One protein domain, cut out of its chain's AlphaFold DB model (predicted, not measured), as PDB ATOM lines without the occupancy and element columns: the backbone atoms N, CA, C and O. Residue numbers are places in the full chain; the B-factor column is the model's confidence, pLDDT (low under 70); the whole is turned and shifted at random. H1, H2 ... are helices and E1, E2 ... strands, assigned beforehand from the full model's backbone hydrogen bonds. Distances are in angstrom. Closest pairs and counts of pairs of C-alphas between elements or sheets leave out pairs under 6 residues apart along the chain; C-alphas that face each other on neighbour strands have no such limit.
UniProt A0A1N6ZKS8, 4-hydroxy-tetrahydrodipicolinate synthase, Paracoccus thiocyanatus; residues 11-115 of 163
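AT A GLANCE: This is residues 11 to 115 of the 163 residues of the protein "4-hydroxy-tetrahydrodipicolinate synthase" of Paracoccus thiocyanatus (UniProt A0A1N6ZKS8). A small sheet of three parallel strands, with E2 between E1 and E3, has H3 and H4 packed together over one side of it, each grazing it with part of its length. H1 packs on H3 beyond the E1 edge of the sheet, while the short helices H2 and H5 lie past the ends of the strands. The printed part has 105 residues, with five named helices and three named strands in the order H1 E1 H2 H3 E2 H4 E3 H5, and its class is mixed, helices and strands. The whole is compact, with a radius of gyration of the C-alphas of 13.4 A and spans of 36 by 32 by 23 A.

IN THESE COORDINATES: The sheet holds E1, residues 30 to 34, 13.0 A long from first to last C-alpha, E2, residues 58 to 63, 13.4 A, and E3, residues 88 to 91, 10.0 A. C-alpha 58 stands at (11.551, 13.853, 1.062). H3, residues 45 to 54, is 14.2 A long, and H4, residues 69 to 80, is 16.8 A. H1, residues 11 to 24, is the longest helix at 20.2 A and begins with C-alpha 11 at (-3.711, 15.355, 10.734). H2, residues 36 to 39, and H5, residues 98 to 102, are short; H5 ends with C-alpha 102 at (8.676, -3.677, -10.264).

HOW THE PARTS SIT: E1 and E2 are parallel at 27 degrees, with N 32 and O 60 within hydrogen-bond range at 2.8 A. E2 and E3 are parallel at 22 degrees, with N 61 and O 88 at 2.8 A. E1, H2 H3, E2 and E2, H4, E3 are strand-helix-strand units, two parallel neighbour strands with helices between, each with a right-handed crossover. H3, H4 and H5 are on the sheet but only graze it, H3 with residues 48 to 52, H4 with residues 69 to 76 and H5 with residues 98 to 102. H3 and H4 touch at a steep tilt of 44 degrees, the same way; their closest C-alphas, of Val 45 and Lys 71, are 6.2 A apart. H1 touches H3 with residues 14 to 17 alone, at a shallow tilt of 35.0 degrees, only just short of steep, the same way; the closest C-alphas, of Leu 14 and Ile 51, are 6.7 A apart. H4 and H5 only just touch, with 3 pairs of C-alphas within 8 A, the closest being Leu 69 and Glu 101 at 6.1 A. H2 is not on the sheet and touches no helix. In H1, H3, H4 and H5 every O i to N i+4 pair is within hydrogen-bond range; H2 is too short for such a pair.

THE WHOLE: The C-alphas farthest apart, of Glu 11 and Phe 115, are 39.3 A apart. The printed part has no cut and no long link. Residues 103 to 115 hold no named element. The mean pLDDT of the printed part is 96.0, and no printed residue is under 70.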
ATOM      1  N   GLU A  11      -4.236  14.122  10.130       97.88
ATOM      2  CA  GLU A  11      -3.711  15.355  10.734       97.88
ATOM      3  C   GLU A  11      -2.516  15.086  11.660       97.88
ATOM      4  O   GLU A  11      -1.488  15.756  11.554       97.88
ATOM      5  N   GLN A  12      -2.612  14.070  12.525       98.00
ATOM      6  CA  GLN A  12      -1.508  13.678  13.407       98.00
ATOM      7  C   GLN A  12      -0.271  13.279  12.603       98.00
ATOM      8  O   GLN A  12       0.846  13.620  12.985       98.00
ATOM      9  N   ILE A  13      -0.469  12.564  11.494       98.38
ATOM     10  CA  ILE A  13       0.608  12.126  10.609       98.38
ATOM     11  C   ILE A  13       1.306  13.333   9.978       98.38
ATOM     12  O   ILE A  13       2.527  13.447  10.083       98.38
ATOM     13  N   LEU A  14       0.551  14.250   9.370       98.44
ATOM     14  CA  LEU A  14       1.114  15.427   8.702       98.44
ATOM     15  C   LEU A  14       1.875  16.331   9.681       98.44
ATOM     16  O   LEU A  14       3.008  16.717   9.399       98.44
ATOM     17  N   VAL A  15       1.299  16.607  10.857       98.44
ATOM     18  CA  VAL A  15       1.960  17.407  11.903       98.44
ATOM     19  C   VAL A  15       3.234  16.724  12.401       98.44
ATOM     20  O   VAL A  15       4.258  17.379  12.592       98.44
ATOM     21  N   TRP A  16       3.204  15.403  12.589       98.44
ATOM     22  CA  TRP A  16       4.374  14.658  13.041       98.44
ATOM     23  C   TRP A  16       5.535  14.752  12.045       98.44
ATOM     24  O   TRP A  16       6.669  15.004  12.453       98.44
ATOM     25  N   PHE A  17       5.257  14.604  10.745       98.56
ATOM     26  CA  PHE A  17       6.278  14.735   9.705       98.56
ATOM     27  C   PHE A  17       6.818  16.163   9.595       98.56
ATOM     28  O   PHE A  17       8.031  16.318   9.478       98.56
ATOM     29  N   ALA A  18       5.970  17.189   9.719       98.44
ATOM     30  CA  ALA A  18       6.417  18.581   9.732       98.44
ATOM     31  C   ALA A  18       7.408  18.853  10.878       98.44
ATOM     32  O   ALA A  18       8.511  19.340  10.633       98.44
ATOM     33  N   ASN A  19       7.069  18.434  12.104       98.44
ATOM     34  CA  ASN A  19       7.948  18.583  13.270       98.44
ATOM     35  C   ASN A  19       9.259  17.802  13.109       98.44
ATOM     36  O   ASN A  19      10.328  18.252  13.521       98.44
ATOM     37  N   ALA A  20       9.194  16.606  12.522       98.25
ATOM     38  CA  ALA A  20      10.383  15.799  12.315       98.25
ATOM     39  C   ALA A  20      11.311  16.400  11.245       98.25
ATOM     40  O   ALA A  20      12.527  16.358  11.417       98.25
ATOM     41  N   VAL A  21      10.755  16.998  10.184       98.50
ATOM     42  CA  VAL A  21      11.520  17.737   9.164       98.50
ATOM     43  C   VAL A  21      12.164  18.990   9.755       98.50
ATOM     44  O   VAL A  21      13.347  19.223   9.511       98.50
ATOM     45  N   GLU A  22      11.441  19.750  10.581       98.25
ATOM     46  CA  GLU A  22      12.002  20.893  11.316       98.25
ATOM     47  C   GLU A  22      13.202  20.463  12.175       98.25
ATOM     48  O   GLU A  22      14.259  21.093  12.139       98.25
ATOM     49  N   ALA A  23      13.081  19.333  12.879       98.25
ATOM     50  CA  ALA A  23      14.131  18.824  13.755       98.25
ATOM     51  C   ALA A  23      15.399  18.363  13.010       98.25
ATOM     52  O   ALA A  23      16.504  18.542  13.524       98.25
ATOM     53  N   ILE A  24      15.267  17.756  11.824       97.75
ATOM     54  CA  ILE A  24      16.421  17.295  11.023       97.75
ATOM     55  C   ILE A  24      16.962  18.366  10.062       97.75
ATOM     56  O   ILE A  24      18.029  18.173   9.474       97.75
ATOM     57  N   GLY A  25      16.238  19.475   9.896       98.00
ATOM     58  CA  GLY A  25      16.524  20.550   8.950       98.00
ATOM     59  C   GLY A  25      15.857  20.345   7.586       98.00
ATOM     60  O   GLY A  25      15.970  19.286   6.968       98.00
ATOM     61  N   GLU A  26      15.217  21.400   7.073       97.31
ATOM     62  CA  GLU A  26      14.383  21.363   5.857       97.31
ATOM     63  C   GLU A  26      15.122  20.909   4.590       97.31
ATOM     64  O   GLU A  26      14.498  20.384   3.666       97.31
ATOM     65  N   THR A  27      16.444  21.081   4.534       97.31
ATOM     66  CA  THR A  27      17.276  20.730   3.375       97.31
ATOM     67  C   THR A  27      17.890  19.333   3.460       97.31
ATOM     68  O   THR A  27      18.454  18.866   2.470       97.31
ATOM     69  N   THR A  28      17.780  18.648   4.602       98.38
ATOM     70  CA  THR A  28      18.353  17.313   4.814       98.38
ATOM     71  C   THR A  28      17.553  16.267   4.033       98.38
ATOM     72  O   THR A  28      16.383  16.054   4.352       98.38
ATOM     73  N   PRO A  29      18.138  15.567   3.039       98.50
ATOM     74  CA  PRO A  29      17.409  14.558   2.280       98.50
ATOM     75  C   PRO A  29      16.976  13.390   3.164       98.50
ATOM     76  O   PRO A  29      17.776  12.840   3.923       98.50
ATOM     77  N   TRP A  30      15.725  12.966   3.028       98.62
ATOM     78  CA  TRP A  30      15.173  11.866   3.809       98.62
ATOM     79  C   TRP A  30      14.234  10.979   2.990       98.62
ATOM     80  O   TRP A  30      13.792  11.318   1.891       98.62
ATOM     81  N   VAL A  31      13.963   9.794   3.537       98.62
ATOM     82  CA  VAL A  31      13.129   8.754   2.921       98.62
ATOM     83  C   VAL A  31      11.896   8.528   3.783       98.62
ATOM     84  O   VAL A  31      12.041   8.270   4.980       98.62
ATOM     85  N   LEU A  32      10.703   8.576   3.200       98.62
ATOM     86  CA  LEU A  32       9.458   8.197   3.865       98.62
ATOM     87  C   LEU A  32       9.347   6.673   3.920       98.62
ATOM     88  O   LEU A  32       9.390   6.022   2.884       98.62
ATOM     89  N   GLN A  33       9.206   6.101   5.113       98.25
ATOM     90  CA  GLN A  33       8.994   4.665   5.292       98.25
ATOM     91  C   GLN A  33       7.513   4.375   5.544       98.25
ATOM     92  O   GLN A  33       6.969   4.776   6.572       98.25
ATOM     93  N   ASP A  34       6.894   3.647   4.618       97.75
ATOM     94  CA  ASP A  34       5.509   3.182   4.695       97.75
ATOM     95  C   ASP A  34       5.506   1.679   4.987       97.75
ATOM     96  O   ASP A  34       5.491   0.867   4.063       97.75
ATOM     97  N   TYR A  35       5.600   1.312   6.274       96.31
ATOM     98  CA  TYR A  35       5.655  -0.087   6.721       96.31
ATOM     99  C   TYR A  35       4.631  -0.395   7.829       96.31
ATOM    100  O   TYR A  35       5.008  -0.561   8.996       96.31
ATOM    101  N   PRO A  36       3.329  -0.485   7.500       94.62
ATOM    102  CA  PRO A  36       2.267  -0.647   8.494       94.62
ATOM    103  C   PRO A  36       2.373  -1.930   9.324       94.62
ATOM    104  O   PRO A  36       1.950  -1.934  10.477       94.62
ATOM    105  N   LEU A  37       2.987  -2.997   8.796       91.56
ATOM    106  CA  LEU A  37       3.183  -4.249   9.536       91.56
ATOM    107  C   LEU A  37       3.989  -4.046  10.833       91.56
ATOM    108  O   LEU A  37       3.646  -4.629  11.858       91.56
ATOM    109  N   ALA A  38       5.025  -3.200  10.809       90.25
ATOM    110  CA  ALA A  38       5.846  -2.897  11.988       90.25
ATOM    111  C   ALA A  38       5.474  -1.564  12.660       90.25
ATOM    112  O   ALA A  38       5.627  -1.401  13.873       90.25
ATOM    113  N   LEU A  39       5.007  -0.587  11.879       93.69
ATOM    114  CA  LEU A  39       4.735   0.764  12.367       93.69
ATOM    115  C   LEU A  39       3.275   0.971  12.769       93.69
ATOM    116  O   LEU A  39       2.977   1.962  13.426       93.69
ATOM    117  N   THR A  40       2.359   0.065  12.420       93.62
ATOM    118  CA  THR A  40       0.895   0.117  12.646       93.62
ATOM    119  C   THR A  40       0.155   1.295  12.000       93.62
ATOM    120  O   THR A  40      -1.042   1.206  11.736       93.62
ATOM    121  N   CYS A  41       0.854   2.396  11.728       95.69
ATOM    122  CA  CYS A  41       0.348   3.569  11.046       95.69
ATOM    123  C   CYS A  41       0.155   3.260   9.560       95.69
ATOM    124  O   CYS A  41       1.051   2.719   8.911       95.69
ATOM    125  N   GLN A  42      -1.017   3.616   9.043       94.94
ATOM    126  CA  GLN A  42      -1.394   3.436   7.648       94.94
ATOM    127  C   GLN A  42      -1.232   4.757   6.900       94.94
ATOM    128  O   GLN A  42      -1.864   5.748   7.261       94.94
ATOM    129  N   LEU A  43      -0.413   4.773   5.848       97.62
ATOM    130  CA  LEU A  43      -0.248   5.945   4.990       97.62
ATOM    131  C   LEU A  43      -1.055   5.762   3.704       97.62
ATOM    132  O   LEU A  43      -0.729   4.931   2.856       97.62
ATOM    133  N   SER A  44      -2.131   6.530   3.550       97.94
ATOM    134  CA  SER A  44      -2.930   6.528   2.323       97.94
ATOM    135  C   SER A  44      -2.195   7.243   1.174       97.94
ATOM    136  O   SER A  44      -1.272   8.028   1.401       97.94
ATOM    137  N   VAL A  45      -2.611   7.003  -0.078       98.50
ATOM    138  CA  VAL A  45      -2.046   7.696  -1.257       98.50
ATOM    139  C   VAL A  45      -2.118   9.229  -1.114       98.50
ATOM    140  O   VAL A  45      -1.083   9.865  -1.326       98.50
ATOM    141  N   PRO A  46      -3.256   9.840  -0.707       98.50
ATOM    142  CA  PRO A  46      -3.320  11.284  -0.470       98.50
ATOM    143  C   PRO A  46      -2.338  11.783   0.593       98.50
ATOM    144  O   PRO A  46      -1.768  12.857   0.430       98.50
ATOM    145  N   ILE A  47      -2.096  11.007   1.655       98.50
ATOM    146  CA  ILE A  47      -1.177  11.403   2.728       98.50
ATOM    147  C   ILE A  47       0.276  11.329   2.282       98.50
ATOM    148  O   ILE A  47       1.040  12.255   2.539       98.50
ATOM    149  N   ILE A  48       0.657  10.283   1.545       98.69
ATOM    150  CA  ILE A  48       1.990  10.205   0.936       98.69
ATOM    151  C   ILE A  48       2.200  11.384  -0.019       98.69
ATOM    152  O   ILE A  48       3.238  12.038   0.053       98.69
ATOM    153  N   ALA A  49       1.220  11.684  -0.876       98.62
ATOM    154  CA  ALA A  49       1.295  12.816  -1.795       98.62
ATOM    155  C   ALA A  49       1.449  14.148  -1.043       98.62
ATOM    156  O   ALA A  49       2.356  14.918  -1.349       98.62
ATOM    157  N   ALA A  50       0.638  14.382  -0.006       98.56
ATOM    158  CA  ALA A  50       0.715  15.586   0.817       98.56
ATOM    159  C   ALA A  50       2.084  15.752   1.498       98.56
ATOM    160  O   ALA A  50       2.652  16.839   1.461       98.56
ATOM    161  N   ILE A  51       2.651  14.678   2.062       98.62
ATOM    162  CA  ILE A  51       3.994  14.696   2.669       98.62
ATOM    163  C   ILE A  51       5.065  15.023   1.619       98.62
ATOM    164  O   ILE A  51       5.960  15.825   1.879       98.62
ATOM    165  N   MET A  52       4.990  14.401   0.439       98.50
ATOM    166  CA  MET A  52       5.959  14.612  -0.640       98.50
ATOM    167  C   MET A  52       5.928  16.053  -1.163       98.50
ATOM    168  O   MET A  52       6.990  16.625  -1.413       98.50
ATOM    169  N   GLU A  53       4.745  16.646  -1.308       98.25
ATOM    170  CA  GLU A  53       4.586  18.036  -1.751       98.25
ATOM    171  C   GLU A  53       5.013  19.041  -0.672       98.25
ATOM    172  O   GLU A  53       5.736  19.992  -0.966       98.25
ATOM    173  N   ALA A  54       4.643  18.808   0.592       98.25
ATOM    174  CA  ALA A  54       5.011  19.691   1.700       98.25
ATOM    175  C   ALA A  54       6.524  19.706   1.983       98.25
ATOM    176  O   ALA A  54       7.054  20.705   2.470       98.25
ATOM    177  N   HIS A  55       7.226  18.609   1.682       98.38
ATOM    178  CA  HIS A  55       8.638  18.443   2.017       98.38
ATOM    179  C   HIS A  55       9.453  18.004   0.791       98.38
ATOM    180  O   HIS A  55       9.640  16.804   0.565       98.38
ATOM    181  N   PRO A  56      10.009  18.949   0.006       97.81
ATOM    182  CA  PRO A  56      10.847  18.637  -1.156       97.81
ATOM    183  C   PRO A  56      12.094  17.799  -0.829       97.81
ATOM    184  O   PRO A  56      12.577  17.054  -1.680       97.81
ATOM    185  N   SER A  57      12.593  17.876   0.408       98.44
ATOM    186  CA  SER A  57      13.691  17.044   0.915       98.44
ATOM    187  C   SER A  57      13.300  15.582   1.172       98.44
ATOM    188  O   SER A  57      14.179  14.740   1.355       98.44
ATOM    189  N   CYS A  58      12.009  15.237   1.116       98.75
ATOM    190  CA  CYS A  58      11.551  13.853   1.062       98.75
ATOM    191  C   CYS A  58      11.779  13.296  -0.348       98.75
ATOM    192  O   CYS A  58      10.960  13.452  -1.252       98.75
ATOM    193  N   VAL A  59      12.930  12.680  -0.588       98.56
ATOM    194  CA  VAL A  59      13.359  12.327  -1.953       98.56
ATOM    195  C   VAL A  59      12.860  10.956  -2.415       98.56
ATOM    196  O   VAL A  59      12.958  10.618  -3.599       98.56
ATOM    197  N   MET A  60      12.349  10.141  -1.491       98.75
ATOM    198  CA  MET A  60      12.035   8.744  -1.760       98.75
ATOM    199  C   MET A  60      10.955   8.196  -0.827       98.75
ATOM    200  O   MET A  60      10.935   8.495   0.364       98.75
ATOM    201  N   LEU A  61      10.111   7.320  -1.367       98.69
ATOM    202  CA  LEU A  61       9.252   6.410  -0.620       98.69
ATOM    203  C   LEU A  61       9.915   5.029  -0.544       98.69
ATOM    204  O   LEU A  61      10.183   4.408  -1.575       98.69
ATOM    205  N   LYS A  62      10.128   4.528   0.671       98.31
ATOM    206  CA  LYS A  62      10.349   3.108   0.942       98.31
ATOM    207  C   LYS A  62       8.979   2.457   1.148       98.31
ATOM    208  O   LYS A  62       8.383   2.600   2.215       98.31
ATOM    209  N   ALA A  63       8.466   1.820   0.099       97.56
ATOM    210  CA  ALA A  63       7.133   1.228   0.067       97.56
ATOM    211  C   ALA A  63       7.178  -0.209   0.601       97.56
ATOM    212  O   ALA A  63       7.785  -1.090  -0.008       97.56
ATOM    213  N   GLU A  64       6.548  -0.439   1.751       96.44
ATOM    214  CA  GLU A  64       6.514  -1.746   2.420       96.44
ATOM    215  C   GLU A  64       5.092  -2.159   2.827       96.44
ATOM    216  O   GLU A  64       4.918  -3.091   3.612       96.44
ATOM    217  N   ASP A  65       4.073  -1.459   2.324       95.00
ATOM    218  CA  ASP A  65       2.681  -1.770   2.620       95.00
ATOM    219  C   ASP A  65       2.247  -3.119   2.033       95.00
ATOM    220  O   ASP A  65       2.685  -3.540   0.958       95.00
ATOM    221  N   TRP A  66       1.341  -3.786   2.740       89.12
ATOM    222  CA  TRP A  66       0.740  -5.034   2.315       89.12
ATOM    223  C   TRP A  66      -0.748  -5.079   2.682       89.12
ATOM    224  O   TRP A  66      -1.079  -5.061   3.871       89.12
ATOM    225  N   PRO A  67      -1.647  -5.233   1.690       91.38
ATOM    226  CA  PRO A  67      -1.409  -5.214   0.234       91.38
ATOM    227  C   PRO A  67      -1.034  -3.820  -0.324       91.38
ATOM    228  O   PRO A  67      -1.785  -2.870  -0.139       91.38
ATOM    229  N   GLY A  68       0.077  -3.696  -1.074       93.62
ATOM    230  CA  GLY A  68       0.622  -2.390  -1.512       93.62
ATOM    231  C   GLY A  68       0.664  -2.094  -3.025       93.62
ATOM    232  O   GLY A  68       0.953  -0.963  -3.419       93.62
ATOM    233  N   LEU A  69       0.362  -3.056  -3.910       95.81
ATOM    234  CA  LEU A  69       0.576  -2.904  -5.367       95.81
ATOM    235  C   LEU A  69      -0.220  -1.746  -6.004       95.81
ATOM    236  O   LEU A  69       0.292  -0.999  -6.846       95.81
ATOM    237  N   GLU A  70      -1.480  -1.580  -5.597       97.06
ATOM    238  CA  GLU A  70      -2.350  -0.516  -6.114       97.06
ATOM    239  C   GLU A  70      -1.924   0.869  -5.613       97.06
ATOM    240  O   GLU A  70      -2.057   1.851  -6.342       97.06
ATOM    241  N   LYS A  71      -1.322   0.949  -4.417       97.88
ATOM    242  CA  LYS A  71      -0.762   2.193  -3.874       97.88
ATOM    243  C   LYS A  71       0.370   2.713  -4.762       97.88
ATOM    244  O   LYS A  71       0.362   3.888  -5.125       97.88
ATOM    245  N   ILE A  72       1.290   1.839  -5.182       98.06
ATOM    246  CA  ILE A  72       2.389   2.195  -6.100       98.06
ATOM    247  C   ILE A  72       1.822   2.703  -7.431       98.06
ATOM    248  O   ILE A  72       2.201   3.772  -7.908       98.06
ATOM    249  N   SER A  73       0.861   1.968  -7.996       98.38
ATOM    250  CA  SER A  73       0.237   2.311  -9.282       98.38
ATOM    251  C   SER A  73      -0.489   3.660  -9.226       98.38
ATOM    252  O   SER A  73      -0.382   4.466 -10.148       98.38
ATOM    253  N   ALA A  74      -1.194   3.936  -8.126       98.56
ATOM    254  CA  ALA A  74      -1.879   5.204  -7.909       98.56
ATOM    255  C   ALA A  74      -0.898   6.381  -7.799       98.56
ATOM    256  O   ALA A  74      -1.122   7.407  -8.435       98.56
ATOM    257  N   LEU A  75       0.210   6.229  -7.063       98.56
ATOM    258  CA  LEU A  75       1.245   7.265  -6.961       98.56
ATOM    259  C   LEU A  75       1.903   7.551  -8.318       98.56
ATOM    260  O   LEU A  75       2.088   8.714  -8.676       98.56
ATOM    261  N   ARG A  76       2.202   6.511  -9.108       98.31
ATOM    262  CA  ARG A  76       2.739   6.686 -10.467       98.31
ATOM    263  C   ARG A  76       1.760   7.369 -11.408       98.31
ATOM    264  O   ARG A  76       2.186   8.193 -12.209       98.31
ATOM    265  N   ARG A  77       0.462   7.081 -11.289       98.50
ATOM    266  CA  ARG A  77      -0.570   7.783 -12.058       98.50
ATOM    267  C   ARG A  77      -0.595   9.279 -11.729       98.50
ATOM    268  O   ARG A  77      -0.543  10.077 -12.655       98.50
ATOM    269  N   LEU A  78      -0.573   9.654 -10.447       98.56
ATOM    270  CA  LEU A  78      -0.516  11.067 -10.040       98.56
ATOM    271  C   LEU A  78       0.732  11.778 -10.597       98.56
ATOM    272  O   LEU A  78       0.656  12.915 -11.057       98.56
ATOM    273  N   GLN A  79       1.876  11.086 -10.624       98.44
ATOM    274  CA  GLN A  79       3.100  11.613 -11.236       98.44
ATOM    275  C   GLN A  79       2.985  11.774 -12.756       98.44
ATOM    276  O   GLN A  79       3.416  12.790 -13.296       98.44
ATOM    277  N   ALA A  80       2.386  10.804 -13.451       98.12
ATOM    278  CA  ALA A  80       2.158  10.879 -14.894       98.12
ATOM    279  C   ALA A  80       1.171  11.997 -15.277       98.12
ATOM    280  O   ALA A  80       1.315  12.613 -16.329       98.12
ATOM    281  N   GLU A  81       0.197  12.283 -14.411       98.00
ATOM    282  CA  GLU A  81      -0.764  13.384 -14.553       98.00
ATOM    283  C   GLU A  81      -0.166  14.756 -14.187       98.00
ATOM    284  O   GLU A  81      -0.800  15.783 -14.423       98.00
ATOM    285  N   GLY A  82       1.042  14.796 -13.611       97.31
ATOM    286  CA  GLY A  82       1.702  16.027 -13.169       97.31
ATOM    287  C   GLY A  82       1.109  16.644 -11.897       97.31
ATOM    288  O   GLY A  82       1.453  17.773 -11.557       97.31
ATOM    289  N   THR A  83       0.232  15.925 -11.190       96.94
ATOM    290  CA  THR A  83      -0.396  16.373  -9.933       96.94
ATOM    291  C   THR A  83       0.446  16.058  -8.697       96.94
ATOM    292  O   THR A  83       0.145  16.541  -7.609       96.94
ATOM    293  N   LEU A  84       1.498  15.256  -8.868       98.38
ATOM    294  CA  LEU A  84       2.465  14.889  -7.843       98.38
ATOM    295  C   LEU A  84       3.865  14.928  -8.451       98.38
ATOM    296  O   LEU A  84       4.104  14.347  -9.513       98.38
ATOM    297  N   ARG A  85       4.815  15.584  -7.791       97.94
ATOM    298  CA  ARG A  85       6.197  15.646  -8.282       97.94
ATOM    299  C   ARG A  85       6.849  14.251  -8.372       97.94
ATOM    300  O   ARG A  85       6.496  13.337  -7.615       97.94
ATOM    301  N   PRO A  86       7.858  14.062  -9.242       97.75
ATOM    302  CA  PRO A  86       8.625  12.825  -9.264       97.75
ATOM    303  C   PRO A  86       9.412  12.630  -7.956       97.75
ATOM    304  O   PRO A  86      10.008  13.557  -7.407       97.75
ATOM    305  N   PHE A  87       9.434  11.387  -7.481       98.31
ATOM    306  CA  PHE A  87      10.293  10.900  -6.400       98.31
ATOM    307  C   PHE A  87      10.587   9.410  -6.599       98.31
ATOM    308  O   PHE A  87       9.872   8.705  -7.328       98.31
ATOM    309  N   SER A  88      11.649   8.930  -5.948       98.25
ATOM    310  CA  SER A  88      12.043   7.524  -6.031       98.25
ATOM    311  C   SER A  88      11.099   6.640  -5.215       98.25
ATOM    312  O   SER A  88      10.766   6.977  -4.083       98.25
ATOM    313  N   ILE A  89      10.702   5.482  -5.737       98.38
ATOM    314  CA  ILE A  89       9.957   4.462  -4.983       98.38
ATOM    315  C   ILE A  89      10.803   3.197  -4.939       98.38
ATOM    316  O   ILE A  89      10.994   2.572  -5.978       98.38
ATOM    317  N   LEU A  90      11.295   2.813  -3.761       97.94
ATOM    318  CA  LEU A  90      11.971   1.530  -3.555       97.94
ATOM    319  C   LEU A  90      11.079   0.622  -2.720       97.94
ATOM    320  O   LEU A  90      10.636   1.023  -1.643       97.94
ATOM    321  N   THR A  91      10.819  -0.594  -3.194       95.62
ATOM    322  CA  THR A  91      10.024  -1.555  -2.422       95.62
ATOM    323  C   THR A  91      10.889  -2.393  -1.504       95.62
ATOM    324  O   THR A  91      12.075  -2.608  -1.754       95.62
ATOM    325  N   ALA A  92      10.336  -2.832  -0.385       84.31
ATOM    326  CA  ALA A  92      11.081  -3.647   0.561       84.31
ATOM    327  C   ALA A  92      10.224  -4.805   1.053       84.31
ATOM    328  O   ALA A  92      10.168  -5.789   0.333       84.31
ATOM    329  N   ASN A  93       9.591  -4.731   2.231       87.00
ATOM    330  CA  ASN A  93       8.715  -5.783   2.782       87.00
ATOM    331  C   ASN A  93       9.251  -7.225   2.580       87.00
ATOM    332  O   ASN A  93       8.598  -8.089   1.988       87.00
ATOM    333  N   GLY A  94      10.519  -7.453   2.946       81.50
ATOM    334  CA  GLY A  94      11.217  -8.742   2.767       81.50
ATOM    335  C   GLY A  94      11.518  -9.137   1.309       81.50
ATOM    336  O   GLY A  94      12.138 -10.163   1.029       81.50
ATOM    337  N   GLY A  95      11.133  -8.304   0.350       85.38
ATOM    338  CA  GLY A  95      11.182  -8.569  -1.079       85.38
ATOM    339  C   GLY A  95      10.188  -9.647  -1.509       85.38
ATOM    340  O   GLY A  95      10.489 -10.411  -2.421       85.38
ATOM    341  N   MET A  96       9.047  -9.754  -0.825       87.88
ATOM    342  CA  MET A  96       8.064 -10.825  -1.036       87.88
ATOM    343  C   MET A  96       7.264 -10.703  -2.336       87.88
ATOM    344  O   MET A  96       6.706 -11.701  -2.782       87.88
ATOM    345  N   PHE A  97       7.207  -9.509  -2.925       90.56
ATOM    346  CA  PHE A  97       6.402  -9.212  -4.112       90.56
ATOM    347  C   PHE A  97       7.195  -8.431  -5.171       90.56
ATOM    348  O   PHE A  97       6.591  -7.746  -5.992       90.56
ATOM    349  N   LEU A  98       8.537  -8.489  -5.148       92.38
ATOM    350  CA  LEU A  98       9.386  -7.669  -6.031       92.38
ATOM    351  C   LEU A  98       9.086  -7.900  -7.512       92.38
ATOM    352  O   LEU A  98       9.097  -6.950  -8.292       92.38
ATOM    353  N   ASP A  99       8.794  -9.148  -7.880       89.19
ATOM    354  CA  ASP A  99       8.411  -9.532  -9.232       89.19
ATOM    355  C   ASP A  99       7.187  -8.751  -9.715       89.19
ATOM    356  O   ASP A  99       7.191  -8.265 -10.836       89.19
ATOM    357  N   LEU A 100       6.175  -8.554  -8.868       92.25
ATOM    358  CA  LEU A 100       4.961  -7.804  -9.201       92.25
ATOM    359  C   LEU A 100       5.121  -6.295  -9.010       92.25
ATOM    360  O   LEU A 100       4.579  -5.503  -9.783       92.25
ATOM    361  N   GLU A 101       5.836  -5.890  -7.968       94.25
ATOM    362  CA  GLU A 101       6.048  -4.498  -7.595       94.25
ATOM    363  C   GLU A 101       6.826  -3.739  -8.665       94.25
ATOM    364  O   GLU A 101       6.451  -2.614  -9.000       94.25
ATOM    365  N   TYR A 102       7.860  -4.348  -9.251       94.25
ATOM    366  CA  TYR A 102       8.676  -3.677 -10.264       94.25
ATOM    367  C   TYR A 102       7.844  -3.299 -11.498       94.25
ATOM    368  O   TYR A 102       7.973  -2.184 -12.012       94.25
ATOM    369  N   TRP A 103       6.875  -4.132 -11.892       93.06
ATOM    370  CA  TRP A 103       5.936  -3.819 -12.980       93.06
ATOM    371  C   TRP A 103       4.960  -2.681 -12.668       93.06
ATOM    372  O   TRP A 103       4.344  -2.147 -13.587       93.06
ATOM    373  N   ARG A 104       4.820  -2.271 -11.402       95.50
ATOM    374  CA  ARG A 104       4.026  -1.086 -11.027       95.50
ATOM    375  C   ARG A 104       4.813   0.222 -11.164       95.50
ATOM    376  O   ARG A 104       4.275   1.291 -10.879       95.50
ATOM    377  N   GLY A 105       6.064   0.151 -11.626       92.94
ATOM    378  CA  GLY A 105       6.902   1.302 -11.946       92.94
ATOM    379  C   GLY A 105       7.819   1.731 -10.808       92.94
ATOM    380  O   GLY A 105       8.051   2.923 -10.639       92.94
ATOM    381  N   THR A 106       8.318   0.819  -9.976       95.12
ATOM    382  CA  THR A 106       9.269   1.173  -8.904       95.12
ATOM    383  C   THR A 106      10.659   1.498  -9.474       95.12
ATOM    384  O   THR A 106      10.944   1.287 -10.650       95.12
ATOM    385  N   ASN A 107      11.539   2.054  -8.643       96.56
ATOM    386  CA  ASN A 107      12.934   2.357  -8.982       96.56
ATOM    387  C   ASN A 107      13.922   1.310  -8.438       96.56
ATOM    388  O   ASN A 107      15.122   1.564  -8.417       96.56
ATOM    389  N   GLY A 108      13.427   0.161  -7.967       95.50
ATOM    390  CA  GLY A 108      14.230  -0.911  -7.381       95.50
ATOM    391  C   GLY A 108      13.709  -1.355  -6.017       95.50
ATOM    392  O   GLY A 108      12.532  -1.168  -5.696       95.50
ATOM    393  N   SER A 109      14.593  -1.944  -5.208       95.44
ATOM    394  CA  SER A 109      14.271  -2.415  -3.858       95.44
ATOM    395  C   SER A 109      15.232  -1.911  -2.780       95.44
ATOM    396  O   SER A 109      16.385  -1.588  -3.049       95.44
ATOM    397  N   MET A 110      14.742  -1.853  -1.541       95.62
ATOM    398  CA  MET A 110      15.493  -1.532  -0.324       95.62
ATOM    399  C   MET A 110      15.206  -2.592   0.751       95.62
ATOM    400  O   MET A 110      14.689  -2.301   1.830       95.62
ATOM    401  N   THR A 111      15.493  -3.850   0.426       89.75
ATOM    402  CA  THR A 111      15.260  -5.008   1.302       89.75
ATOM    403  C   THR A 111      16.559  -5.494   1.949       89.75
ATOM    404  O   THR A 111      17.635  -5.355   1.374       89.75
ATOM    405  N   GLY A 112      16.450  -6.100   3.134       88.75
ATOM    406  CA  GLY A 112      17.554  -6.777   3.825       88.75
ATOM    407  C   GLY A 112      17.837  -8.194   3.311       88.75
ATOM    408  O   GLY A 112      18.448  -8.986   4.023       88.75
ATOM    409  N   TYR A 113      17.357  -8.551   2.115       90.88
ATOM    410  CA  TYR A 113      17.551  -9.885   1.554       90.88
ATOM    411  C   TYR A 113      19.038 -10.200   1.343       90.88
ATOM    412  O   TYR A 113      19.787  -9.381   0.817       90.88
ATOM    413  N   ALA A 114      19.447 -11.414   1.714       90.38
ATOM    414  CA  ALA A 114      20.854 -11.807   1.795       90.38
ATOM    415  C   ALA A 114      21.595 -11.892   0.444       90.38
ATOM    416  O   ALA A 114      22.820 -11.980   0.445       90.38
ATOM    417  N   PHE A 115      20.882 -11.856  -0.686       92.88
ATOM    418  CA  PHE A 115      21.452 -11.947  -2.037       92.88
ATOM    419  C   PHE A 115      21.194 -10.644  -2.805       92.88
ATOM    420  O   PHE A 115      20.248 -10.568  -3.595       92.88
TER     421      PHE A 115